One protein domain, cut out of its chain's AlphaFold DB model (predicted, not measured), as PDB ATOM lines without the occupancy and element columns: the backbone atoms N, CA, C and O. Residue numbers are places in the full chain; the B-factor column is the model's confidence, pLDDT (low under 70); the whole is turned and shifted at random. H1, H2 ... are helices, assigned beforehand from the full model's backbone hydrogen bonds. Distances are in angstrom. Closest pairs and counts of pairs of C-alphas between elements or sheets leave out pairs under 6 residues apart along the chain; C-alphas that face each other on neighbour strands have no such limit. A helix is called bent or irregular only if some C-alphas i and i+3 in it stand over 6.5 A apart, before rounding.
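AT A GLANCE: This is residues 2 to 179 of the 179 residues of an uncharacterized protein of Chryseobacterium sp. 1_F178 (UniProt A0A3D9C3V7). A flat, all-helix slab is built round the long helix H3, with H2 and the kinked H1 side by side beyond it in an antiparallel row. H7 packs on the far part of H3, with short H4, H5 and H6 grouped at that end, while H8, H9 and H10 cover part of one side and H11 sets off from H3 nearly at a right angle. The 178 printed residues hold eleven named helices, H1 to H11 in chain order, and no named strand. The whole is compact, with a radius of gyration of the C-alphas of 17.9 A and spans of 55 by 47 by 25 A.

IN THESE COORDINATES: H1, residues 2 to 21, begins at C-alpha 2 (190.737, 110.097, 241.777) and is 27.4 A long; it has a kink of 54 degrees near residue 15 and is irregular, with C-alphas 17 and 20 8.7 A apart. H2, residues 24 to 41, is 26.4 A long. H3, residues 45 to 72, is the longest at 40.3 A, ending at C-alpha 72 (148.989, 112.684, 243.304). H4, H5 and H6 are residues 74 to 77, 80 to 87 and 94 to 99. H7, residues 103 to 118, measures 22.5 A, and H8 is residues 120 to 125. H9, residues 127 to 146, measures 28.3 A, and H10 is residues 153 to 158. H11, residues 161 to 177, measures 24.4 A and ends at C-alpha 177 (167.063, 80.657, 245.446).

HOW THE PARTS SIT: H3 is the hub, touching five helices. H2 and H3 form a hairpin at a shallow tilt of 12 degrees, closest at the C-alphas of Phe 39 and Lys 48, 4.7 A. H1 and H2 form another, Phe 8 to Phe 33 being closest at 5.1 A between C-alphas. H7 touches H3 with residues 113 to 118 alone, closest at the C-alphas of Ala 67 and Ile 114, 4.8 A. H3 and H4 touch only at the corner, and only just, with 3 pairs of C-alphas within 8 A. H5 touches H7, about perpendicular at 75 degrees, and forms a hairpin with H6. H11 touches H3 about perpendicular at 78 degrees, the C-alphas of Gly 56 and Ile 164 being closest at 3.8 A. H8 touches H3, H9 and H11, with Leu 124 and Ser 168 closest to H11 at 4.2 A between C-alphas. H9 and H10 form a hairpin, and H10 touches H2 at a shallow tilt of 35.0 degrees, only just short of steep. Helix packing is mostly aligned, but only just: leaving out the pairs with H4, a helix of four residues, 8 of the 12 pairs of helices that touch are at a shallow tilt. Every O i to N i+4 pair is within hydrogen-bond range in H3, H5, H6, H7, H9, H10 and H11; the counts are 14 of 16 in H1, 12 of 14 in H2 and 0 of 2 in H8, where 3 of 3 O i to N i+3 pairs are within range, and H4 is too short for an i+4 pair.

THE WHOLE: The two C-alphas farthest apart, those of Asn 43 and Asn 101, are 55.4 A from each other. The printed part has no cut and no long link. Mean pLDDT of the printed part is 91.9, and residues 89 to 92, in the short link from H5 to H6, are under 70.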
ATOM      1  N   LYS A   2     190.834 108.704 241.267       79.94
ATOM      2  CA  LYS A   2     190.737 110.097 241.777       79.94
ATOM      3  C   LYS A   2     189.776 111.009 240.995       79.94
ATOM      4  O   LYS A   2     189.208 111.928 241.572       79.94
ATOM      5  N   ILE A   3     189.563 110.729 239.707       88.31
ATOM      6  CA  ILE A   3     188.704 111.547 238.842       88.31
ATOM      7  C   ILE A   3     187.223 111.508 239.243       88.31
ATOM      8  O   ILE A   3     186.597 112.554 239.255       88.31
ATOM      9  N   PHE A   4     186.665 110.356 239.638       87.44
ATOM     10  CA  PHE A   4     185.246 110.274 240.024       87.44
ATOM     11  C   PHE A   4     184.971 110.974 241.348       87.44
ATOM     12  O   PHE A   4     183.971 111.673 241.466       87.44
ATOM     13  N   PHE A   5     185.903 110.864 242.295       87.25
ATOM     14  CA  PHE A   5     185.816 111.600 243.549       87.25
ATOM     15  C   PHE A   5     185.933 113.110 243.316       87.25
ATOM     16  O   PHE A   5     185.148 113.881 243.856       87.25
ATOM     17  N   LEU A   6     186.847 113.543 242.440       90.19
ATOM     18  CA  LEU A   6     186.924 114.943 242.027       90.19
ATOM     19  C   LEU A   6     185.618 115.410 241.364       90.19
ATOM     20  O   LEU A   6     185.099 116.456 241.735       90.19
ATOM     21  N   LEU A   7     185.059 114.632 240.430       88.38
ATOM     22  CA  LEU A   7     183.781 114.937 239.779       88.38
ATOM     23  C   LEU A   7     182.625 115.005 240.784       88.38
ATOM     24  O   LEU A   7     181.788 115.893 240.676       88.38
ATOM     25  N   PHE A   8     182.603 114.129 241.789       89.81
ATOM     26  CA  PHE A   8     181.626 114.174 242.876       89.81
ATOM     27  C   PHE A   8     181.711 115.491 243.660       89.81
ATOM     28  O   PHE A   8     180.700 116.170 243.835       89.81
ATOM     29  N   ILE A   9     182.918 115.901 244.062       91.12
ATOM     30  CA  ILE A   9     183.138 117.161 244.786       91.12
ATOM     31  C   ILE A   9     182.779 118.370 243.914       91.12
ATOM     32  O   ILE A   9     182.103 119.287 244.379       91.12
ATOM     33  N   LEU A  10     183.160 118.360 242.633       90.12
ATOM     34  CA  LEU A  10     182.790 119.407 241.678       90.12
ATOM     35  C   LEU A  10     181.273 119.480 241.464       90.12
ATOM     36  O   LEU A  10     180.726 120.578 241.363       90.12
ATOM     37  N   GLN A  11     180.578 118.340 241.440       87.88
ATOM     38  CA  GLN A  11     179.124 118.300 241.305       87.88
ATOM     39  C   GLN A  11     178.432 118.859 242.553       87.88
ATOM     40  O   GLN A  11     177.477 119.622 242.419       87.88
ATOM     41  N   ILE A  12     178.937 118.553 243.755       88.38
ATOM     42  CA  ILE A  12     178.464 119.167 245.006       88.38
ATOM     43  C   ILE A  12     178.673 120.681 244.969       88.38
ATOM     44  O   ILE A  12     177.757 121.444 245.264       88.38
ATOM     45  N   TYR A  13     179.859 121.138 244.570       90.31
ATOM     46  CA  TYR A  13     180.142 122.566 244.461       90.31
ATOM     47  C   TYR A  13     179.204 123.261 243.459       90.31
ATOM     48  O   TYR A  13     178.610 124.295 243.772       90.31
ATOM     49  N   SER A  14     179.008 122.666 242.277       86.44
ATOM     50  CA  SER A  14     178.049 123.152 241.279       86.44
ATOM     51  C   SER A  14     176.626 123.195 241.835       86.44
ATOM     52  O   SER A  14     175.906 124.163 241.585       86.44
ATOM     53  N   TYR A  15     176.246 122.199 242.642       86.88
ATOM     54  CA  TYR A  15     174.948 122.151 243.303       86.88
ATOM     55  C   TYR A  15     174.728 123.324 244.245       86.88
ATOM     56  O   TYR A  15     173.709 124.000 244.143       86.88
ATOM     57  N   TYR A  16     175.698 123.624 245.107       86.19
ATOM     58  CA  TYR A  16     175.600 124.778 245.997       86.19
ATOM     59  C   TYR A  16     175.557 126.104 245.237       86.19
ATOM     60  O   TYR A  16     174.812 127.004 245.618       86.19
ATOM     61  N   ARG A  17     176.316 126.228 244.142       88.81
ATOM     62  CA  ARG A  17     176.377 127.467 243.356       88.81
ATOM     63  C   ARG A  17     175.113 127.717 242.531       88.81
ATOM     64  O   ARG A  17     174.695 128.861 242.391       88.81
ATOM     65  N   ASN A  18     174.534 126.664 241.957       85.38
ATOM     66  CA  ASN A  18     173.497 126.762 240.925       85.38
ATOM     67  C   ASN A  18     172.187 126.071 241.321       85.38
ATOM     68  O   ASN A  18     171.408 125.708 240.441       85.38
ATOM     69  N   PHE A  19     171.929 125.884 242.619       78.56
ATOM     70  CA  PHE A  19     170.825 125.070 243.142       78.56
ATOM     71  C   PHE A  19     169.470 125.311 242.448       78.56
ATOM     72  O   PHE A  19     168.766 124.361 242.106       78.56
ATOM     73  N   ILE A  20     169.129 126.580 242.197       77.25
ATOM     74  CA  ILE A  20     167.855 126.995 241.584       77.25
ATOM     75  C   ILE A  20     167.748 126.562 240.111       77.25
ATOM     76  O   ILE A  20     166.653 126.280 239.630       77.25
ATOM     77  N   LEU A  21     168.868 126.489 239.390       77.88
ATOM     78  CA  LEU A  21     168.912 126.218 237.948       77.88
ATOM     79  C   LEU A  21     169.026 124.723 237.613       77.88
ATOM     80  O   LEU A  21     168.980 124.353 236.440       77.88
ATOM     81  N   MET A  22     169.194 123.864 238.619       79.75
ATOM     82  CA  MET A  22     169.432 122.439 238.410       79.75
ATOM     83  C   MET A  22     168.161 121.657 238.117       79.75
ATOM     84  O   MET A  22     167.156 121.748 238.828       79.75
ATOM     85  N   ASN A  23     168.263 120.778 237.127       82.25
ATOM     86  CA  ASN A  23     167.221 119.817 236.809       82.25
ATOM     87  C   ASN A  23     167.464 118.469 237.522       82.25
ATOM     88  O   ASN A  23     168.422 118.285 238.277       82.25
ATOM     89  N   ALA A  24     166.558 117.508 237.317       83.44
ATOM     90  CA  ALA A  24     166.641 116.210 237.983       83.44
ATOM     91  C   ALA A  24     167.905 115.410 237.610       83.44
ATOM     92  O   ALA A  24     168.448 114.732 238.477       83.44
ATOM     93  N   ALA A  25     168.409 115.514 236.375       86.38
ATOM     94  CA  ALA A  25     169.632 114.827 235.962       86.38
ATOM     95  C   ALA A  25     170.871 115.383 236.676       86.38
ATOM     96  O   ALA A  25     171.741 114.610 237.076       86.38
ATOM     97  N   ASP A  26     170.934 116.694 236.922       86.50
ATOM     98  CA  ASP A  26     172.063 117.296 237.639       86.50
ATOM     99  C   ASP A  26     172.128 116.808 239.092       86.50
ATOM    100  O   ASP A  26     173.202 116.482 239.604       86.50
ATOM    101  N   LYS A  27     170.963 116.711 239.747       85.50
ATOM    102  CA  LYS A  27     170.832 116.172 241.108       85.50
ATOM    103  C   LYS A  27     171.164 114.683 241.142       85.50
ATOM    104  O   LYS A  27     171.885 114.232 242.024       85.50
ATOM    105  N   PHE A  28     170.685 113.929 240.156       89.81
ATOM    106  CA  PHE A  28     170.908 112.490 240.085       89.81
ATOM    107  C   PHE A  28     172.368 112.126 239.759       89.81
ATOM    108  O   PHE A  28     172.878 111.115 240.238       89.81
ATOM    109  N   SER A  29     173.085 112.993 239.039       90.06
ATOM    110  CA  SER A  29     174.518 112.828 238.758       90.06
ATOM    111  C   SER A  29     175.375 112.778 240.027       90.06
ATOM    112  O   SER A  29     176.370 112.058 240.056       90.06
ATOM    113  N   ILE A  30     174.981 113.481 241.099       88.44
ATOM    114  CA  ILE A  30     175.669 113.425 242.403       88.44
ATOM    115  C   ILE A  30     175.663 111.988 242.935       88.44
ATOM    116  O   ILE A  30     176.704 111.470 243.337       88.44
ATOM    117  N   THR A  31     174.504 111.330 242.883       88.50
ATOM    118  CA  THR A  31     174.323 109.945 243.326       88.50
ATOM    119  C   THR A  31     175.182 108.977 242.513       88.50
ATOM    120  O   THR A  31     175.835 108.102 243.083       88.50
ATOM    121  N   ILE A  32     175.235 109.161 241.190       91.00
ATOM    122  CA  ILE A  32     176.059 108.335 240.297       91.00
ATOM    123  C   ILE A  32     177.547 108.516 240.616       91.00
ATOM    124  O   ILE A  32     178.263 107.529 240.786       91.00
ATOM    125  N   PHE A  33     178.029 109.757 240.735       92.25
ATOM    126  CA  PHE A  33     179.445 110.010 241.014       92.25
ATOM    127  C   PHE A  33     179.868 109.557 242.410       92.25
ATOM    128  O   PHE A  33     180.988 109.066 242.560       92.25
ATOM    129  N   LEU A  34     178.989 109.648 243.412       91.00
ATOM    130  CA  LEU A  34     179.238 109.072 244.732       91.00
ATOM    131  C   LEU A  34     179.444 107.558 244.634       91.00
ATOM    132  O   LEU A  34     180.457 107.038 245.102       91.00
ATOM    133  N   SER A  35     178.519 106.863 243.971       93.25
ATOM    134  CA  SER A  35     178.594 105.411 243.820       93.25
ATOM    135  C   SER A  35     179.838 104.967 243.041       93.25
ATOM    136  O   SER A  35     180.578 104.090 243.489       93.25
ATOM    137  N   LEU A  36     180.155 105.639 241.928       92.56
ATOM    138  CA  LEU A  36     181.376 105.376 241.160       92.56
ATOM    139  C   LEU A  36     182.647 105.665 241.968       92.56
ATOM    140  O   LEU A  36     183.637 104.948 241.828       92.56
ATOM    141  N   SER A  37     182.639 106.684 242.829       92.69
ATOM    142  CA  SER A  37     183.773 106.964 243.714       92.69
ATOM    143  C   SER A  37     184.023 105.794 244.663       92.69
ATOM    144  O   SER A  37     185.154 105.321 244.748       92.69
ATOM    145  N   ILE A  38     182.971 105.275 245.304       92.44
ATOM    146  CA  ILE A  38     183.058 104.108 246.194       92.44
ATOM    147  C   ILE A  38     183.546 102.878 245.422       92.44
ATOM    148  O   ILE A  38     184.497 102.226 245.853       92.44
ATOM    149  N   PHE A  39     182.956 102.603 244.254       94.00
ATOM    150  CA  PHE A  39     183.324 101.467 243.404       94.00
ATOM    151  C   PHE A  39     184.820 101.451 243.069       94.00
ATOM    152  O   PHE A  39     185.451 100.397 243.089       94.00
ATOM    153  N   TRP A  40     185.404 102.612 242.761       93.50
ATOM    154  CA  TRP A  40     186.803 102.694 242.343       93.50
ATOM    155  C   TRP A  40     187.811 102.796 243.490       93.50
ATOM    156  O   TRP A  40     188.981 102.536 243.235       93.50
ATOM    157  N   ILE A  41     187.405 103.191 244.702       92.69
ATOM    158  CA  ILE A  41     188.310 103.342 245.861       92.69
ATOM    159  C   ILE A  41     188.666 101.994 246.500       92.69
ATOM    160  O   ILE A  41     189.732 101.853 247.094       92.69
ATOM    161  N   THR A  42     187.792 101.000 246.369       92.62
ATOM    162  CA  THR A  42     187.967  99.677 246.974       92.62
ATOM    163  C   THR A  42     188.337  98.611 245.944       92.62
ATOM    164  O   THR A  42     187.989  98.708 244.768       92.62
ATOM    165  N   ASN A  43     189.010  97.550 246.398       94.19
ATOM    166  CA  ASN A  43     189.194  96.313 245.633       94.19
ATOM    167  C   ASN A  43     188.223  95.201 246.058       94.19
ATOM    168  O   ASN A  43     188.135  94.191 245.365       94.19
ATOM    169  N   ASP A  44     187.475  95.400 247.145       96.38
ATOM    170  CA  ASP A  44     186.483  94.443 247.631       96.38
ATOM    171  C   ASP A  44     185.313  94.326 246.639       96.38
ATOM    172  O   ASP A  44     184.620  95.305 246.332       96.38
ATOM    173  N   LEU A  45     185.101  93.112 246.130       95.44
ATOM    174  CA  LEU A  45     184.053  92.807 245.160       95.44
ATOM    175  C   LEU A  45     182.645  92.981 245.742       95.44
ATOM    176  O   LEU A  45     181.745  93.397 245.013       95.44
ATOM    177  N   ASN A  46     182.455  92.745 247.042       95.81
ATOM    178  CA  ASN A  46     181.169  92.938 247.707       95.81
ATOM    179  C   ASN A  46     180.810  94.422 247.757       95.81
ATOM    180  O   ASN A  46     179.694  94.803 247.412       95.81
ATOM    181  N   ILE A  47     181.765  95.290 248.103       95.94
ATOM    182  CA  ILE A  47     181.522  96.741 248.141       95.94
ATOM    183  C   ILE A  47     181.238  97.278 246.730       95.94
ATOM    184  O   ILE A  47     180.332  98.093 246.545       95.94
ATOM    185  N   LYS A  48     181.960  96.786 245.716       95.88
ATOM    186  CA  LYS A  48     181.683  97.114 244.309       95.88
ATOM    187  C   LYS A  48     180.280  96.685 243.884       95.88
ATOM    188  O   LYS A  48     179.569  97.476 243.266       95.88
ATOM    189  N   SER A  49     179.874  95.467 244.242       96.25
ATOM    190  CA  SER A  49     178.523  94.958 243.990       96.25
ATOM    191  C   SER A  49     177.466  95.848 244.644       96.25
ATOM    192  O   SER A  49     176.543  96.298 243.967       96.25
ATOM    193  N   VAL A  50     177.646  96.204 245.921       96.25
ATOM    194  CA  VAL A  50     176.735  97.095 246.655       96.25
ATOM    195  C   VAL A  50     176.629  98.468 245.989       96.25
ATOM    196  O   VAL A  50     175.525  98.993 245.867       96.25
ATOM    197  N   ALA A  51     177.732  99.043 245.501       96.31
ATOM    198  CA  ALA A  51     177.708 100.320 244.785       96.31
ATOM    199  C   ALA A  51     176.873 100.246 243.486       96.31
ATOM    200  O   ALA A  51     176.043 101.123 243.205       96.31
ATOM    201  N   LEU A  52     177.029  99.172 242.704       96.50
ATOM    202  CA  LEU A  52     176.228  98.947 241.497       96.50
ATOM    203  C   LEU A  52     174.748  98.699 241.830       96.50
ATOM    204  O   LEU A  52     173.879  99.319 241.214       96.50
ATOM    205  N   LEU A  53     174.461  97.865 242.837       96.94
ATOM    206  CA  LEU A  53     173.102  97.588 243.318       96.94
ATOM    207  C   LEU A  53     172.407  98.860 243.787       96.94
ATOM    208  O   LEU A  53     171.292  99.146 243.355       96.94
ATOM    209  N   TYR A  54     173.086  99.658 244.612       96.31
ATOM    210  CA  TYR A  54     172.587 100.946 245.075       96.31
ATOM    211  C   TYR A  54     172.193 101.836 243.894       96.31
ATOM    212  O   TYR A  54     171.074 102.344 243.862       96.31
ATOM    213  N   THR A  55     173.066 101.967 242.888       96.56
ATOM    214  CA  THR A  55     172.796 102.774 241.686       96.56
ATOM    215  C   THR A  55     171.593 102.252 240.901       96.56
ATOM    216  O   THR A  55     170.749 103.045 240.482       96.56
ATOM    217  N   GLY A  56     171.478 100.937 240.703       96.94
ATOM    218  CA  GLY A  56     170.355 100.332 239.983       96.94
ATOM    219  C   GLY A  56     169.020 100.524 240.705       96.94
ATOM    220  O   GLY A  56     168.031 100.965 240.110       96.94
ATOM    221  N   VAL A  57     169.004 100.277 242.014       96.88
ATOM    222  CA  VAL A  57     167.811 100.418 242.854       96.88
ATOM    223  C   VAL A  57     167.387 101.883 242.953       96.88
ATOM    224  O   VAL A  57     166.236 102.202 242.655       96.88
ATOM    225  N   ILE A  58     168.299 102.805 243.280       95.88
ATOM    226  CA  ILE A  58     167.951 104.228 243.408       95.88
ATOM    227  C   ILE A  58     167.514 104.834 242.066       95.88
ATOM    228  O   ILE A  58     166.606 105.664 242.038       95.88
ATOM    229  N   SER A  59     168.085 104.373 240.945       95.81
ATOM    230  CA  SER A  59     167.623 104.749 239.600       95.81
ATOM    231  C   SER A  59     166.194 104.301 239.363       95.81
ATOM    232  O   SER A  59     165.376 105.103 238.920       95.81
ATOM    233  N   THR A  60     165.865 103.062 239.722       97.12
ATOM    234  CA  THR A  60     164.499 102.542 239.616       97.12
ATOM    235  C   THR A  60     163.528 103.371 240.455       97.12
ATOM    236  O   THR A  60     162.516 103.855 239.943       97.12
ATOM    237  N   PHE A  61     163.866 103.633 241.720       96.25
ATOM    238  CA  PHE A  61     163.041 104.457 242.603       96.25
ATOM    239  C   PHE A  61     162.895 105.899 242.112       96.25
ATOM    240  O   PHE A  61     161.844 106.498 242.324       96.25
ATOM    241  N   SER A  62     163.881 106.457 241.406       95.25
ATOM    242  CA  SER A  62     163.750 107.796 240.825       95.25
ATOM    243  C   SER A  62     162.585 107.887 239.827       95.25
ATOM    244  O   SER A  62     161.833 108.865 239.857       95.25
ATOM    245  N   TYR A  63     162.361 106.845 239.011       96.19
ATOM    246  CA  TYR A  63     161.194 106.763 238.128       96.19
ATOM    247  C   TYR A  63     159.904 106.651 238.938       96.19
ATOM    248  O   TYR A  63     158.961 107.401 238.690       96.19
ATOM    249  N   VAL A  64     159.879 105.776 239.945       97.06
ATOM    250  CA  VAL A  64     158.703 105.558 240.800       97.06
ATOM    251  C   VAL A  64     158.298 106.837 241.523       97.06
ATOM    252  O   VAL A  64     157.134 107.225 241.477       97.06
ATOM    253  N   PHE A  65     159.241 107.550 242.137       96.12
ATOM    254  CA  PHE A  65     158.951 108.818 242.798       96.12
ATOM    255  C   PHE A  65     158.519 109.888 241.797       96.12
ATOM    256  O   PHE A  65     157.603 110.659 242.089       96.12
ATOM    257  N   ALA A  66     159.101 109.926 240.595       95.00
ATOM    258  CA  ALA A  66     158.641 110.827 239.546       95.00
ATOM    259  C   ALA A  66     157.200 110.513 239.100       95.00
ATOM    260  O   ALA A  66     156.452 111.451 238.810       95.00
ATOM    261  N   ALA A  67     156.801 109.238 239.057       97.19
ATOM    262  CA  ALA A  67     155.429 108.811 238.783       97.19
ATOM    263  C   ALA A  67     154.494 109.176 239.941       97.19
ATOM    264  O   ALA A  67     153.421 109.734 239.720       97.19
ATOM    265  N   TYR A  68     154.940 108.935 241.176       98.00
ATOM    266  CA  TYR A  68     154.204 109.222 242.401       98.00
ATOM    267  C   TYR A  68     153.808 110.703 242.502       98.00
ATOM    268  O   TYR A  68     152.643 111.034 242.708       98.00
ATOM    269  N   HIS A  69     154.741 111.623 242.250       96.94
ATOM    270  CA  HIS A  69     154.429 113.055 242.261       96.94
ATOM    271  C   HIS A  69     153.438 113.456 241.151       96.94
ATOM    272  O   HIS A  69     152.648 114.385 241.327       96.94
ATOM    273  N   LYS A  70     153.441 112.750 240.011       96.88
ATOM    274  CA  LYS A  70     152.483 112.988 238.920       96.88
ATOM    275  C   LYS A  70     151.103 112.413 239.228       96.88
ATOM    276  O   LYS A  70     150.110 113.070 238.935       96.88
ATOM    277  N   ILE A  71     151.010 111.229 239.830       97.62
ATOM    278  CA  ILE A  71     149.712 110.613 240.132       97.62
ATOM    279  C   ILE A  71     148.962 111.388 241.224       97.62
ATOM    280  O   ILE A  71     147.762 111.619 241.086       97.62
ATOM    281  N   ILE A  72     149.650 111.885 242.258       98.00
ATOM    282  CA  ILE A  72     148.989 112.684 243.304       98.00
ATOM    283  C   ILE A  72     148.583 114.079 242.803       98.00
ATOM    284  O   ILE A  72     147.633 114.665 243.318       98.00
ATOM    285  N   SER A  73     149.240 114.601 241.761       97.00
ATOM    286  CA  SER A  73     148.952 115.922 241.199       97.00
ATOM    287  C   SER A  73     147.734 115.899 240.259       97.00
ATOM    288  O   SER A  73     147.791 115.295 239.182       97.00
ATOM    289  N   PRO A  74     146.634 116.619 240.575       96.75
ATOM    290  CA  PRO A  74     145.477 116.706 239.682       96.75
ATOM    291  C   PRO A  74     145.824 117.286 238.306       96.75
ATOM    292  O   PRO A  74     145.242 116.871 237.306       96.75
ATOM    293  N   MET A  75     146.790 118.212 238.242       97.06
ATOM    294  CA  MET A  75     147.238 118.829 236.989       97.06
ATOM    295  C   MET A  75     147.888 117.817 236.043       97.06
ATOM    296  O   MET A  75     147.687 117.880 234.836       97.06
ATOM    297  N   TRP A  76     148.666 116.871 236.559       97.31
ATOM    298  CA  TRP A  76     149.246 115.826 235.716       97.31
ATOM    299  C   TRP A  76     148.173 114.844 235.245       97.31
ATOM    300  O   TRP A  76     148.103 114.554 234.050       97.31
ATOM    301  N   ARG A  77     147.270 114.428 236.143       97.31
ATOM    302  CA  ARG A  77     146.172 113.495 235.829       97.31
ATOM    303  C   ARG A  77     145.157 114.017 234.814       97.31
ATOM    304  O   ARG A  77     144.558 113.212 234.105       97.31
ATOM    305  N   ASN A  78     144.945 115.331 234.743       97.00
ATOM    306  CA  ASN A  78     144.047 115.961 233.767       97.00
ATOM    307  C   ASN A  78     144.784 116.543 232.546       97.00
ATOM    308  O   ASN A  78     144.202 117.322 231.797       97.00
ATOM    309  N   GLY A  79     146.069 116.214 232.357       95.75
ATOM    310  CA  GLY A  79     146.864 116.652 231.206       95.75
ATOM    311  C   GLY A  79     147.362 118.101 231.260       95.75
ATOM    312  O   GLY A  79     148.233 118.462 230.468       95.75
ATOM    313  N   LYS A  80     146.893 118.937 232.196       95.94
ATOM    314  CA  LYS A  80     147.301 120.353 232.294       95.94
ATOM    315  C   LYS A  80     148.783 120.519 232.626       95.94
ATOM    316  O   LYS A  80     149.409 121.446 232.127       95.94
ATOM    317  N   GLY A  81     149.349 119.619 233.431       93.25
ATOM    318  CA  GLY A  81     150.771 119.612 233.780       93.25
ATOM    319  C   GLY A  81     151.654 119.410 232.549       93.25
ATOM    320  O   GLY A  81     152.573 120.192 232.317       93.25
ATOM    321  N   LEU A  82     151.320 118.424 231.711       93.31
ATOM    322  CA  LEU A  82     152.050 118.163 230.471       93.31
ATOM    323  C   LEU A  82     151.803 119.247 229.413       93.31
ATOM    324  O   LEU A  82     152.743 119.672 228.752       93.31
ATOM    325  N   SER A  83     150.569 119.755 229.295       93.81
ATOM    326  CA  SER A  83     150.263 120.905 228.430       93.81
ATOM    327  C   SER A  83     151.099 122.132 228.818       93.81
ATOM    328  O   SER A  83     151.711 122.752 227.954       93.81
ATOM    329  N   GLY A  84     151.205 122.446 230.115       90.88
ATOM    330  CA  GLY A  84     152.055 123.532 230.614       90.88
ATOM    331  C   GLY A  84     153.544 123.315 230.323       90.88
ATOM    332  O   GLY A  84     154.235 124.252 229.922       90.88
ATOM    333  N   LEU A  85     154.025 122.072 230.446       89.19
ATOM    334  CA  LEU A  85     155.398 121.704 230.088       89.19
ATOM    335  C   LEU A  85     155.677 121.868 228.585       89.19
ATOM    336  O   LEU A  85     156.751 122.306 228.193       89.19
ATOM    337  N   PHE A  86     154.712 121.551 227.723       90.31
ATOM    338  CA  PHE A  86     154.852 121.747 226.277       90.31
ATOM    339  C   PHE A  86     154.769 123.219 225.858       90.31
ATOM    340  O   PHE A  86     155.332 123.590 224.829       90.31
ATOM    341  N   LYS A  87     154.081 124.051 226.646       85.56
ATOM    342  CA  LYS A  87     153.927 125.497 226.419       85.56
ATOM    343  C   LYS A  87     155.086 126.333 226.951       85.56
ATOM    344  O   LYS A  87     155.152 127.519 226.651       85.56
ATOM    345  N   THR A  88     155.969 125.761 227.764       81.00
ATOM    346  CA  THR A  88     157.073 126.526 228.350       81.00
ATOM    347  C   THR A  88     158.079 126.879 227.259       81.00
ATOM    348  O   THR A  88     158.619 125.982 226.621       81.00
ATOM    349  N   GLU A  89     158.375 128.167 227.061       59.16
ATOM    350  CA  GLU A  89     159.293 128.632 226.002       59.16
ATOM    351  C   GLU A  89     160.703 128.028 226.112       59.16
ATOM    352  O   GLU A  89     161.382 127.819 225.109       59.16
ATOM    353  N   TYR A  90     161.118 127.679 227.332       58.53
ATOM    354  CA  TYR A  90     162.395 127.018 227.602       58.53
ATOM    355  C   TYR A  90     162.470 125.572 227.091       58.53
ATOM    356  O   TYR A  90     163.558 125.104 226.753       58.53
ATOM    357  N   TYR A  91     161.338 124.867 227.030       58.66
ATOM    358  CA  TYR A  91     161.293 123.424 226.785       58.66
ATOM    359  C   TYR A  91     160.494 123.047 225.525       58.66
ATOM    360  O   TYR A  91     160.766 122.021 224.922       58.66
ATOM    361  N   GLY A  92     159.542 123.859 225.067       59.81
ATOM    362  CA  GLY A  92     158.655 123.530 223.948       59.81
ATOM    363  C   GLY A  92     159.275 123.713 222.554       59.81
ATOM    364  O   GLY A  92     160.039 124.642 222.296       59.81
ATOM    365  N   SER A  93     158.888 122.847 221.613       73.94
ATOM    366  CA  SER A  93     158.999 123.093 220.165       73.94
ATOM    367  C   SER A  93     157.657 123.574 219.599       73.94
ATOM    368  O   SER A  93     156.613 123.372 220.221       73.94
ATOM    369  N   SER A  94     157.643 124.155 218.393       78.94
ATOM    370  CA  SER A  94     156.390 124.552 217.720       78.94
ATOM    371  C   SER A  94     155.398 123.384 217.585       78.94
ATOM    372  O   SER A  94     154.186 123.575 217.685       78.94
ATOM    373  N   THR A  95     155.902 122.159 217.425       83.62
ATOM    374  CA  THR A  95     155.101 120.929 217.378       83.62
ATOM    375  C   THR A  95     154.494 120.584 218.737       83.62
ATOM    376  O   THR A  95     153.300 120.292 218.818       83.62
ATOM    377  N   LEU A  96     155.280 120.659 219.817       85.62
ATOM    378  CA  LEU A  96     154.773 120.420 221.174       85.62
ATOM    379  C   LEU A  96     153.743 121.477 221.581       85.62
ATOM    380  O   LEU A  96     152.730 121.136 222.187       85.62
ATOM    381  N   LEU A  97     153.941 122.731 221.168       86.50
ATOM    382  CA  LEU A  97     152.973 123.800 221.385       86.50
ATOM    383  C   LEU A  97     151.622 123.480 220.727       86.50
ATOM    384  O   LEU A  97     150.584 123.626 221.367       86.50
ATOM    385  N   LYS A  98     151.609 122.971 219.488       87.81
ATOM    386  CA  LYS A  98     150.362 122.540 218.827       87.81
ATOM    387  C   LYS A  98     149.687 121.387 219.571       87.81
ATOM    388  O   LYS A  98     148.482 121.448 219.812       87.81
ATOM    389  N   LEU A  99     150.454 120.372 219.976       87.81
ATOM    390  CA  LEU A  99     149.940 119.240 220.761       87.81
ATOM    391  C   LEU A  99     149.355 119.692 222.104       87.81
ATOM    392  O   LEU A  99     148.334 119.165 222.537       87.81
ATOM    393  N   SER A 100     149.953 120.710 222.726       90.81
ATOM    394  CA  SER A 100     149.528 121.241 224.024       90.81
ATOM    395  C   SER A 100     148.111 121.827 224.039       90.81
ATOM    396  O   SER A 100     147.534 121.991 225.118       90.81
ATOM    397  N   ASN A 101     147.552 122.151 222.867       91.88
ATOM    398  CA  ASN A 101     146.205 122.705 222.728       91.88
ATOM    399  C   ASN A 101     145.116 121.635 222.845       91.88
ATOM    400  O   ASN A 101     143.971 121.965 223.147       91.88
ATOM    401  N   ASN A 102     145.458 120.361 222.650       94.81
ATOM    402  CA  ASN A 102     144.525 119.262 222.832       94.81
ATOM    403  C   ASN A 102     144.768 118.592 224.190       94.81
ATOM    404  O   ASN A 102     145.670 117.768 224.365       94.81
ATOM    405  N   ILE A 103     143.925 118.944 225.162       94.62
ATOM    406  CA  ILE A 103     144.070 118.471 226.539       94.62
ATOM    407  C   ILE A 103     143.893 116.955 226.673       94.62
ATOM    408  O   ILE A 103     144.529 116.350 227.532       94.62
ATOM    409  N   PHE A 104     143.090 116.335 225.804       96.00
ATOM    410  CA  PHE A 104     142.876 114.892 225.806       96.00
ATOM    411  C   PHE A 104     144.158 114.146 225.420       96.00
ATOM    412  O   PHE A 104     144.567 113.225 226.127       96.00
ATOM    413  N   TYR A 105     144.869 114.596 224.379       95.12
ATOM    414  CA  TYR A 105     146.180 114.029 224.042       95.12
ATOM    415  C   TYR A 105     147.198 114.234 225.166       95.12
ATOM    416  O   TYR A 105     147.908 113.295 225.526       95.12
ATOM    417  N   CYS A 106     147.247 115.423 225.775       95.75
ATOM    418  CA  CYS A 106     148.121 115.656 226.926       95.75
ATOM    419  C   CYS A 106     147.775 114.745 228.111       95.75
ATOM    420  O   CYS A 106     148.671 114.260 228.792       95.75
ATOM    421  N   GLN A 107     146.493 114.484 228.357       97.44
ATOM    422  CA  GLN A 107     146.054 113.585 229.417       97.44
ATOM    423  C   GLN A 107     146.480 112.138 229.147       97.44
ATOM    424  O   GLN A 107     147.038 111.502 230.041       97.44
ATOM    425  N   LEU A 108     146.283 111.634 227.925       97.50
ATOM    426  CA  LEU A 108     146.732 110.295 227.532       97.50
ATOM    427  C   LEU A 108     148.246 110.136 227.697       97.50
ATOM    428  O   LEU A 108     148.704 109.174 228.310       97.50
ATOM    429  N   LEU A 109     149.028 111.105 227.215       96.06
ATOM    430  CA  LEU A 109     150.486 111.091 227.346       96.06
ATOM    431  C   LEU A 109     150.944 111.209 228.808       96.06
ATOM    432  O   LEU A 109     151.903 110.543 229.204       96.06
ATOM    433  N   SER A 110     150.254 112.008 229.629       97.31
ATOM    434  CA  SER A 110     150.506 112.081 231.072       97.31
ATOM    435  C   SER A 110     150.329 110.719 231.736       97.31
ATOM    436  O   SER A 110     151.227 110.266 232.445       97.31
ATOM    437  N   TRP A 111     149.201 110.046 231.500       98.25
ATOM    438  CA  TRP A 111     148.943 108.728 232.082       98.25
ATOM    439  C   TRP A 111     149.886 107.659 231.539       98.25
ATOM    440  O   TRP A 111     150.415 106.881 232.329       98.25
ATOM    441  N   GLY A 112     150.185 107.675 230.239       98.00
ATOM    442  CA  GLY A 112     151.202 106.805 229.647       98.00
ATOM    443  C   GLY A 112     152.565 106.981 230.318       98.00
ATOM    444  O   GLY A 112     153.201 105.998 230.686       98.00
ATOM    445  N   THR A 113     152.971 108.227 230.585       97.31
ATOM    446  CA  THR A 113     154.212 108.530 231.315       97.31
ATOM    447  C   THR A 113     154.170 108.009 232.752       97.31
ATOM    448  O   THR A 113     155.150 107.434 233.215       97.31
ATOM    449  N   ILE A 114     153.052 108.182 233.467       98.19
ATOM    450  CA  ILE A 114     152.883 107.689 234.845       98.19
ATOM    451  C   ILE A 114     153.003 106.161 234.888       98.19
ATOM    452  O   ILE A 114     153.782 105.632 235.679       98.19
ATOM    453  N   ILE A 115     152.266 105.458 234.023       98.12
ATOM    454  CA  ILE A 115     152.262 103.991 233.950       98.12
ATOM    455  C   ILE A 115     153.655 103.475 233.586       98.12
ATOM    456  O   ILE A 115     154.187 102.601 234.268       98.12
ATOM    457  N   PHE A 116     154.278 104.058 232.558       98.19
ATOM    458  CA  PHE A 116     155.640 103.723 232.160       98.19
ATOM    459  C   PHE A 116     156.628 103.883 233.323       98.19
ATOM    460  O   PHE A 116     157.413 102.980 233.599       98.19
ATOM    461  N   GLN A 117     156.566 104.992 234.058       97.94
ATOM    462  CA  GLN A 117     157.483 105.237 235.170       97.94
ATOM    463  C   GLN A 117     157.258 104.277 236.349       97.94
ATOM    464  O   GLN A 117     158.233 103.839 236.956       97.94
ATOM    465  N   PHE A 118     156.015 103.884 236.647       98.06
ATOM    466  CA  PHE A 118     155.750 102.836 237.644       98.06
ATOM    467  C   PHE A 118     156.213 101.445 237.193       98.06
ATOM    468  O   PHE A 118     156.650 100.652 238.028       98.06
ATOM    469  N   SER A 119     156.196 101.161 235.885       97.12
ATOM    470  CA  SER A 119     156.685  99.885 235.342       97.12
ATOM    471  C   SER A 119     158.180  99.643 235.594       97.12
ATOM    472  O   SER A 119     158.637  98.507 235.500       97.12
ATOM    473  N   ALA A 120     158.931 100.672 236.005       97.06
ATOM    474  CA  ALA A 120     160.332 100.547 236.393       97.06
ATOM    475  C   ALA A 120     160.556  99.505 237.504       97.06
ATOM    476  O   ALA A 120     161.572  98.822 237.496       97.06
ATOM    477  N   VAL A 121     159.610  99.320 238.436       97.06
ATOM    478  CA  VAL A 121     159.745  98.290 239.489       97.06
ATOM    479  C   VAL A 121     159.762  96.883 238.889       97.06
ATOM    480  O   VAL A 121     160.514  96.026 239.343       97.06
ATOM    481  N   ILE A 122     158.985  96.656 237.828       96.69
ATOM    482  CA  ILE A 122     158.920  95.365 237.132       96.69
ATOM    483  C   ILE A 122     160.267  95.047 236.472       96.69
ATOM    484  O   ILE A 122     160.666  93.885 236.430       96.69
ATOM    485  N   ALA A 123     161.014  96.069 236.036       96.62
ATOM    486  CA  ALA A 123     162.361  95.894 235.499       96.62
ATOM    487  C   ALA A 123     163.332  95.268 236.516       96.62
ATOM    488  O   ALA A 123     164.256  94.578 236.109       96.62
ATOM    489  N   LEU A 124     163.119  95.428 237.829       96.75
ATOM    490  CA  LEU A 124     163.939  94.742 238.838       96.75
ATOM    491  C   LEU A 124     163.564  93.266 239.010       96.75
ATOM    492  O   LEU A 124     164.396  92.474 239.435       96.75
ATOM    493  N   LEU A 125     162.334  92.888 238.665       96.75
ATOM    494  CA  LEU A 125     161.789  91.550 238.910       96.75
ATOM    495  C   LEU A 125     161.919  90.610 237.704       96.75
ATOM    496  O   LEU A 125     161.622  89.423 237.816       96.75
ATOM    497  N   SER A 126     162.334  91.118 236.544       96.75
ATOM    498  CA  SER A 126     162.579  90.301 235.359       96.75
ATOM    499  C   SER A 126     163.621  90.942 234.451       96.75
ATOM    500  O   SER A 126     163.423  92.045 233.940       96.75
ATOM    501  N   THR A 127     164.695  90.204 234.178       96.25
ATOM    502  CA  THR A 127     165.801  90.642 233.315       96.25
ATOM    503  C   THR A 127     165.343  90.907 231.880       96.25
ATOM    504  O   THR A 127     165.761  91.890 231.269       96.25
ATOM    505  N   THR A 128     164.410  90.107 231.352       97.00
ATOM    506  CA  THR A 128     163.803  90.336 230.030       97.00
ATOM    507  C   THR A 128     163.032  91.654 229.987       97.00
ATOM    508  O   THR A 128     163.248  92.468 229.087       97.00
ATOM    509  N   TYR A 129     162.172  91.913 230.979       97.38
ATOM    510  CA  TYR A 129     161.471  93.197 231.074       97.38
ATOM    511  C   TYR A 129     162.440  94.357 231.315       97.38
ATOM    512  O   TYR A 129     162.210  95.446 230.792       97.38
ATOM    513  N   CYS A 130     163.542  94.134 232.035       97.88
ATOM    514  CA  CYS A 130     164.581  95.136 232.238       97.88
ATOM    515  C   CYS A 130     165.185  95.623 230.918       97.88
ATOM    516  O   CYS A 130     165.394  96.825 230.753       97.88
ATOM    517  N   LEU A 131     165.441  94.722 229.966       97.62
ATOM    518  CA  LEU A 131     165.972  95.096 228.652       97.62
ATOM    519  C   LEU A 131     164.966  95.940 227.862       97.62
ATOM    520  O   LEU A 131     165.324  96.996 227.337       97.62
ATOM    521  N   VAL A 132     163.696  95.525 227.836       97.94
ATOM    522  CA  VAL A 132     162.619  96.286 227.179       97.94
ATOM    523  C   VAL A 132     162.469  97.669 227.819       97.94
ATOM    524  O   VAL A 132     162.435  98.681 227.118       97.94
ATOM    525  N   PHE A 133     162.452  97.732 229.151       97.75
ATOM    526  CA  PHE A 133     162.413  98.987 229.896       97.75
ATOM    527  C   PHE A 133     163.636  99.863 229.595       97.75
ATOM    528  O   PHE A 133     163.495 101.074 229.434       97.75
ATOM    529  N   GLY A 134     164.830  99.280 229.460       97.56
ATOM    530  CA  GLY A 134     166.054  99.994 229.090       97.56
ATOM    531  C   GLY A 134     165.950 100.690 227.732       97.56
ATOM    532  O   GLY A 134     166.297 101.866 227.608       97.56
ATOM    533  N   VAL A 135     165.389 100.014 226.725       97.19
ATOM    534  CA  VAL A 135     165.149 100.613 225.401       97.19
ATOM    535  C   VAL A 135     164.109 101.732 225.490       97.19
ATOM    536  O   VAL A 135     164.359 102.848 225.032       97.19
ATOM    537  N   LEU A 136     162.962 101.470 226.121       97.56
ATOM    538  CA  LEU A 136     161.882 102.454 226.240       97.56
ATOM    539  C   LEU A 136     162.297 103.686 227.057       97.56
ATOM    540  O   LEU A 136     161.988 104.812 226.671       97.56
ATOM    541  N   SER A 137     163.037 103.497 228.150       97.00
ATOM    542  CA  SER A 137     163.573 104.594 228.966       97.00
ATOM    543  C   SER A 137     164.616 105.413 228.217       97.00
ATOM    544  O   SER A 137     164.581 106.640 228.302       97.00
ATOM    545  N   SER A 138     165.477 104.778 227.419       96.38
ATOM    546  CA  SER A 138     166.413 105.490 226.541       96.38
ATOM    547  C   SER A 138     165.661 106.390 225.560       96.38
ATOM    548  O   SER A 138     165.943 107.585 225.488       96.38
ATOM    549  N   LEU A 139     164.649 105.858 224.865       96.38
ATOM    550  CA  LEU A 139     163.818 106.632 223.934       96.38
ATOM    551  C   LEU A 139     163.074 107.775 224.636       96.38
ATOM    552  O   LEU A 139     163.055 108.901 224.137       96.38
ATOM    553  N   PHE A 140     162.512 107.513 225.817       95.50
ATOM    554  CA  PHE A 140     161.855 108.525 226.642       95.50
ATOM    555  C   PHE A 140     162.810 109.669 227.014       95.50
ATOM    556  O   PHE A 140     162.455 110.844 226.907       95.50
ATOM    557  N   HIS A 141     164.048 109.362 227.403       95.31
ATOM    558  CA  HIS A 141     165.029 110.386 227.766       95.31
ATOM    559  C   HIS A 141     165.646 111.101 226.568       95.31
ATOM    560  O   HIS A 141     165.968 112.286 226.686       95.31
ATOM    561  N   ILE A 142     165.761 110.440 225.412       94.56
ATOM    562  CA  ILE A 142     166.079 111.101 224.139       94.56
ATOM    563  C   ILE A 142     164.994 112.124 223.819       94.56
ATOM    564  O   ILE A 142     165.313 113.282 223.559       94.56
ATOM    565  N   PHE A 143     163.717 111.739 223.912       91.81
ATOM    566  CA  PHE A 143     162.604 112.664 223.715       91.81
ATOM    567  C   PHE A 143     162.694 113.859 224.675       91.81
ATOM    568  O   PHE A 143     162.644 115.001 224.230       91.81
ATOM    569  N   ASN A 144     162.928 113.633 225.969       90.31
ATOM    570  CA  ASN A 144     163.100 114.729 226.929       90.31
ATOM    571  C   ASN A 144     164.313 115.626 226.606       90.31
ATOM    572  O   ASN A 144     164.262 116.841 226.778       90.31
ATOM    573  N   SER A 145     165.409 115.053 226.114       89.38
ATOM    574  CA  SER A 145     166.628 115.815 225.813       89.38
ATOM    575  C   SER A 145     166.505 116.624 224.522       89.38
ATOM    576  O   SER A 145     167.006 117.742 224.453       89.38
ATOM    577  N   VAL A 146     165.834 116.082 223.504       88.31
ATOM    578  CA  VAL A 146     165.703 116.709 222.180       88.31
ATOM    579  C   VAL A 146     164.447 117.570 222.102       88.31
ATOM    580  O   VAL A 146     164.525 118.753 221.778       88.31
ATOM    581  N   ALA A 147     163.288 116.990 222.411       86.06
ATOM    582  CA  ALA A 147     162.002 117.659 222.270       86.06
ATOM    583  C   ALA A 147     161.746 118.645 223.411       86.06
ATOM    584  O   ALA A 147     161.222 119.720 223.140       86.06
ATOM    585  N   LEU A 148     162.144 118.295 224.644       85.44
ATOM    586  CA  LEU A 148     162.020 119.169 225.816       85.44
ATOM    587  C   LEU A 148     163.305 119.929 226.163       85.44
ATOM    588  O   LEU A 148     163.298 120.684 227.122       85.44
ATOM    589  N   LYS A 149     164.411 119.748 225.429       85.44
ATOM    590  CA  LYS A 149     165.702 120.436 225.662       85.44
ATOM    591  C   LYS A 149     166.256 120.305 227.091       85.44
ATOM    592  O   LYS A 149     167.044 121.146 227.536       85.44
ATOM    593  N   ILE A 150     165.878 119.257 227.824       84.88
ATOM    594  CA  ILE A 150     166.340 119.054 229.199       84.88
ATOM    595  C   ILE A 150     167.773 118.515 229.161       84.88
ATOM    596  O   ILE A 150     168.029 117.393 228.721       84.88
ATOM    597  N   ARG A 151     168.729 119.330 229.608       85.44
ATOM    598  CA  ARG A 151     170.161 119.014 229.527       85.44
ATOM    599  C   ARG A 151     170.525 117.829 230.421       85.44
ATOM    600  O   ARG A 151     170.056 117.721 231.548       85.44
ATOM    601  N   GLY A 152     171.388 116.953 229.910       85.00
ATOM    602  CA  GLY A 152     171.964 115.834 230.663       85.00
ATOM    603  C   GLY A 152     171.035 114.636 230.883       85.00
ATOM    604  O   GLY A 152     171.533 113.567 231.215       85.00
ATOM    605  N   PHE A 153     169.726 114.762 230.640       87.44
ATOM    606  CA  PHE A 153     168.745 113.704 230.910       87.44
ATOM    607  C   PHE A 153     169.084 112.384 230.210       87.44
ATOM    608  O   PHE A 153     169.216 111.356 230.868       87.44
ATOM    609  N   PHE A 154     169.303 112.399 228.895       91.62
ATOM    610  CA  PHE A 154     169.647 111.176 228.170       91.62
ATOM    611  C   PHE A 154     170.921 110.516 228.702       91.62
ATOM    612  O   PHE A 154     170.902 109.328 229.011       91.62
ATOM    613  N   LEU A 155     172.005 111.278 228.859       91.00
ATOM    614  CA  LEU A 155     173.300 110.728 229.262       91.00
ATOM    615  C   LEU A 155     173.262 110.157 230.683       91.00
ATOM    616  O   LEU A 155     173.678 109.023 230.900       91.00
ATOM    617  N   VAL A 156     172.733 110.925 231.635       92.38
ATOM    618  CA  VAL A 156     172.720 110.562 233.056       92.38
ATOM    619  C   VAL A 156     171.871 109.318 233.295       92.38
ATOM    620  O   VAL A 156     172.328 108.388 233.952       92.38
ATOM    621  N   PHE A 157     170.657 109.266 232.743       93.12
ATOM    622  CA  PHE A 157     169.772 108.121 232.956       93.12
ATOM    623  C   PHE A 157     170.183 106.893 232.135       93.12
ATOM    624  O   PHE A 157     170.035 105.774 232.614       93.12
ATOM    625  N   SER A 158     170.746 107.067 230.934       93.81
ATOM    626  CA  SER A 158     171.241 105.924 230.150       93.81
ATOM    627  C   SER A 158     172.470 105.287 230.799       93.81
ATOM    628  O   SER A 158     172.616 104.066 230.777       93.81
ATOM    629  N   ALA A 159     173.322 106.090 231.446       93.50
ATOM    630  CA  ALA A 159     174.489 105.596 232.170       93.50
ATOM    631  C   ALA A 159     174.129 104.673 233.348       93.50
ATOM    632  O   ALA A 159     174.969 103.877 233.768       93.50
ATOM    633  N   THR A 160     172.898 104.733 233.873       95.69
ATOM    634  CA  THR A 160     172.474 103.857 234.973       95.69
ATOM    635  C   THR A 160     171.800 102.566 234.527       95.69
ATOM    636  O   THR A 160     171.659 101.660 235.347       95.69
ATOM    637  N   LEU A 161     171.453 102.411 233.242       96.38
ATOM    638  CA  LEU A 161     170.802 101.198 232.729       96.38
ATOM    639  C   LEU A 161     171.596  99.910 232.994       96.38
ATOM    640  O   LEU A 161     170.978  98.940 233.435       96.38
ATOM    641  N   PRO A 162     172.938  99.873 232.840       96.81
ATOM    642  CA  PRO A 162     173.710  98.686 233.208       96.81
ATOM    643  C   PRO A 162     173.592  98.339 234.697       96.81
ATOM    644  O   PRO A 162     173.554  97.166 235.056       96.81
ATOM    645  N   CYS A 163     173.481  99.347 235.571       97.25
ATOM    646  CA  CYS A 163     173.297  99.132 237.007       97.25
ATOM    647  C   CYS A 163     171.885  98.621 237.328       97.25
ATOM    648  O   CYS A 163     171.739  97.779 238.207       97.25
ATOM    649  N   ILE A 164     170.851  99.095 236.621       97.75
ATOM    650  CA  ILE A 164     169.482  98.565 236.757       97.75
ATOM    651  C   ILE A 164     169.446  97.097 236.319       97.75
ATOM    652  O   ILE A 164     168.889  96.270 237.033       97.75
ATOM    653  N   TYR A 165     170.093  96.761 235.199       98.38
ATOM    654  CA  TYR A 165     170.184  95.378 234.731       98.38
ATOM    655  C   TYR A 165     170.924  94.483 235.731       98.38
ATOM    656  O   TYR A 165     170.423  93.421 236.081       98.38
ATOM    657  N   TYR A 166     172.062  94.942 236.264       98.06
ATOM    658  CA  TYR A 166     172.784  94.230 237.321       98.06
ATOM    659  C   TYR A 166     171.939  94.032 238.589       98.06
ATOM    660  O   TYR A 166     171.931  92.955 239.183       98.06
ATOM    661  N   ALA A 167     171.184  95.053 239.002       98.06
ATOM    662  CA  ALA A 167     170.265  94.918 240.127       98.06
ATOM    663  C   ALA A 167     169.159  93.896 239.834       98.06
ATOM    664  O   ALA A 167     168.842  93.086 240.701       98.06
ATOM    665  N   SER A 168     168.622  93.886 238.611       98.06
ATOM    666  CA  SER A 168     167.635  92.896 238.182       98.06
ATOM    667  C   SER A 168     168.184  91.473 238.252       98.06
ATOM    668  O   SER A 168     167.519  90.610 238.814       98.06
ATOM    669  N   THR A 169     169.404  91.220 237.760       97.88
ATOM    670  CA  THR A 169     170.001  89.875 237.822       97.88
ATOM    671  C   THR A 169     170.150  89.400 239.265       97.88
ATOM    672  O   THR A 169     169.679  88.320 239.600       97.88
ATOM    673  N   VAL A 170     170.697  90.242 240.150       97.06
ATOM    674  CA  VAL A 170     170.891  89.884 241.566       97.06
ATOM    675  C   VAL A 170     169.559  89.623 242.277       97.06
ATOM    676  O   VAL A 170     169.442  88.661 243.033       97.06
ATOM    677  N   ILE A 171     168.545  90.463 242.044       96.38
ATOM    678  CA  ILE A 171     167.226  90.320 242.678       96.38
ATOM    679  C   ILE A 171     166.509  89.063 242.176       96.38
ATOM    680  O   ILE A 171     165.936  88.329 242.978       96.38
ATOM    681  N   VAL A 172     166.547  88.793 240.870       96.31
ATOM    682  CA  VAL A 172     165.929  87.596 240.281       96.31
ATOM    683  C   VAL A 172     166.595  86.324 240.800       96.31
ATOM    684  O   VAL A 172     165.889  85.394 241.193       96.31
ATOM    685  N   ASP A 173     167.926  86.291 240.864       95.75
ATOM    686  CA  ASP A 173     168.669  85.146 241.397       95.75
ATOM    687  C   ASP A 173     168.327  84.904 242.873       95.75
ATOM    688  O   ASP A 173     168.026  83.776 243.264       95.75
ATOM    689  N   PHE A 174     168.269  85.968 243.680       94.00
ATOM    690  CA  PHE A 174     167.847  85.889 245.079       94.00
ATOM    691  C   PHE A 174     166.425  85.323 245.230       94.00
ATOM    692  O   PHE A 174     166.197  84.433 246.049       94.00
ATOM    693  N   ILE A 175     165.474  85.787 244.410       92.94
ATOM    694  CA  ILE A 175     164.091  85.285 244.413       92.94
ATOM    695  C   ILE A 175     164.047  83.799 244.035       92.94
ATOM    696  O   ILE A 175     163.304  83.039 244.654       92.94
ATOM    697  N   ASN A 176     164.826  83.370 243.042       91.31
ATOM    698  CA  ASN A 176     164.829  81.980 242.586       91.31
ATOM    699  C   ASN A 176     165.454  81.019 243.602       91.31
ATOM    700  O   ASN A 176     164.983  79.894 243.709       91.31
ATOM    701  N   ILE A 177     166.463  81.455 244.361       90.88
ATOM    702  CA  ILE A 177     167.063  80.657 245.446       90.88
ATOM    703  C   ILE A 177     166.109  80.535 246.647       90.88
ATOM    704  O   ILE A 177     166.174  79.567 247.396       90.88
ATOM    705  N   SER A 178     165.226  81.517 246.848       80.06
ATOM    706  CA  SER A 178     164.270  81.542 247.967       80.06
ATOM    707  C   SER A 178     163.007  80.689 247.770       80.06
ATOM    708  O   SER A 178     162.159  80.658 248.663       80.06
ATOM    709  N   LYS A 179     162.861  80.042 246.608       73.50
ATOM    710  CA  LYS A 179     161.755  79.135 246.269       73.50
ATOM    711  C   LYS A 179     162.179  77.686 246.439       73.50
ATOM    712  O   LYS A 179     161.325  76.907 246.911       73.50
TER     713      LYS A 179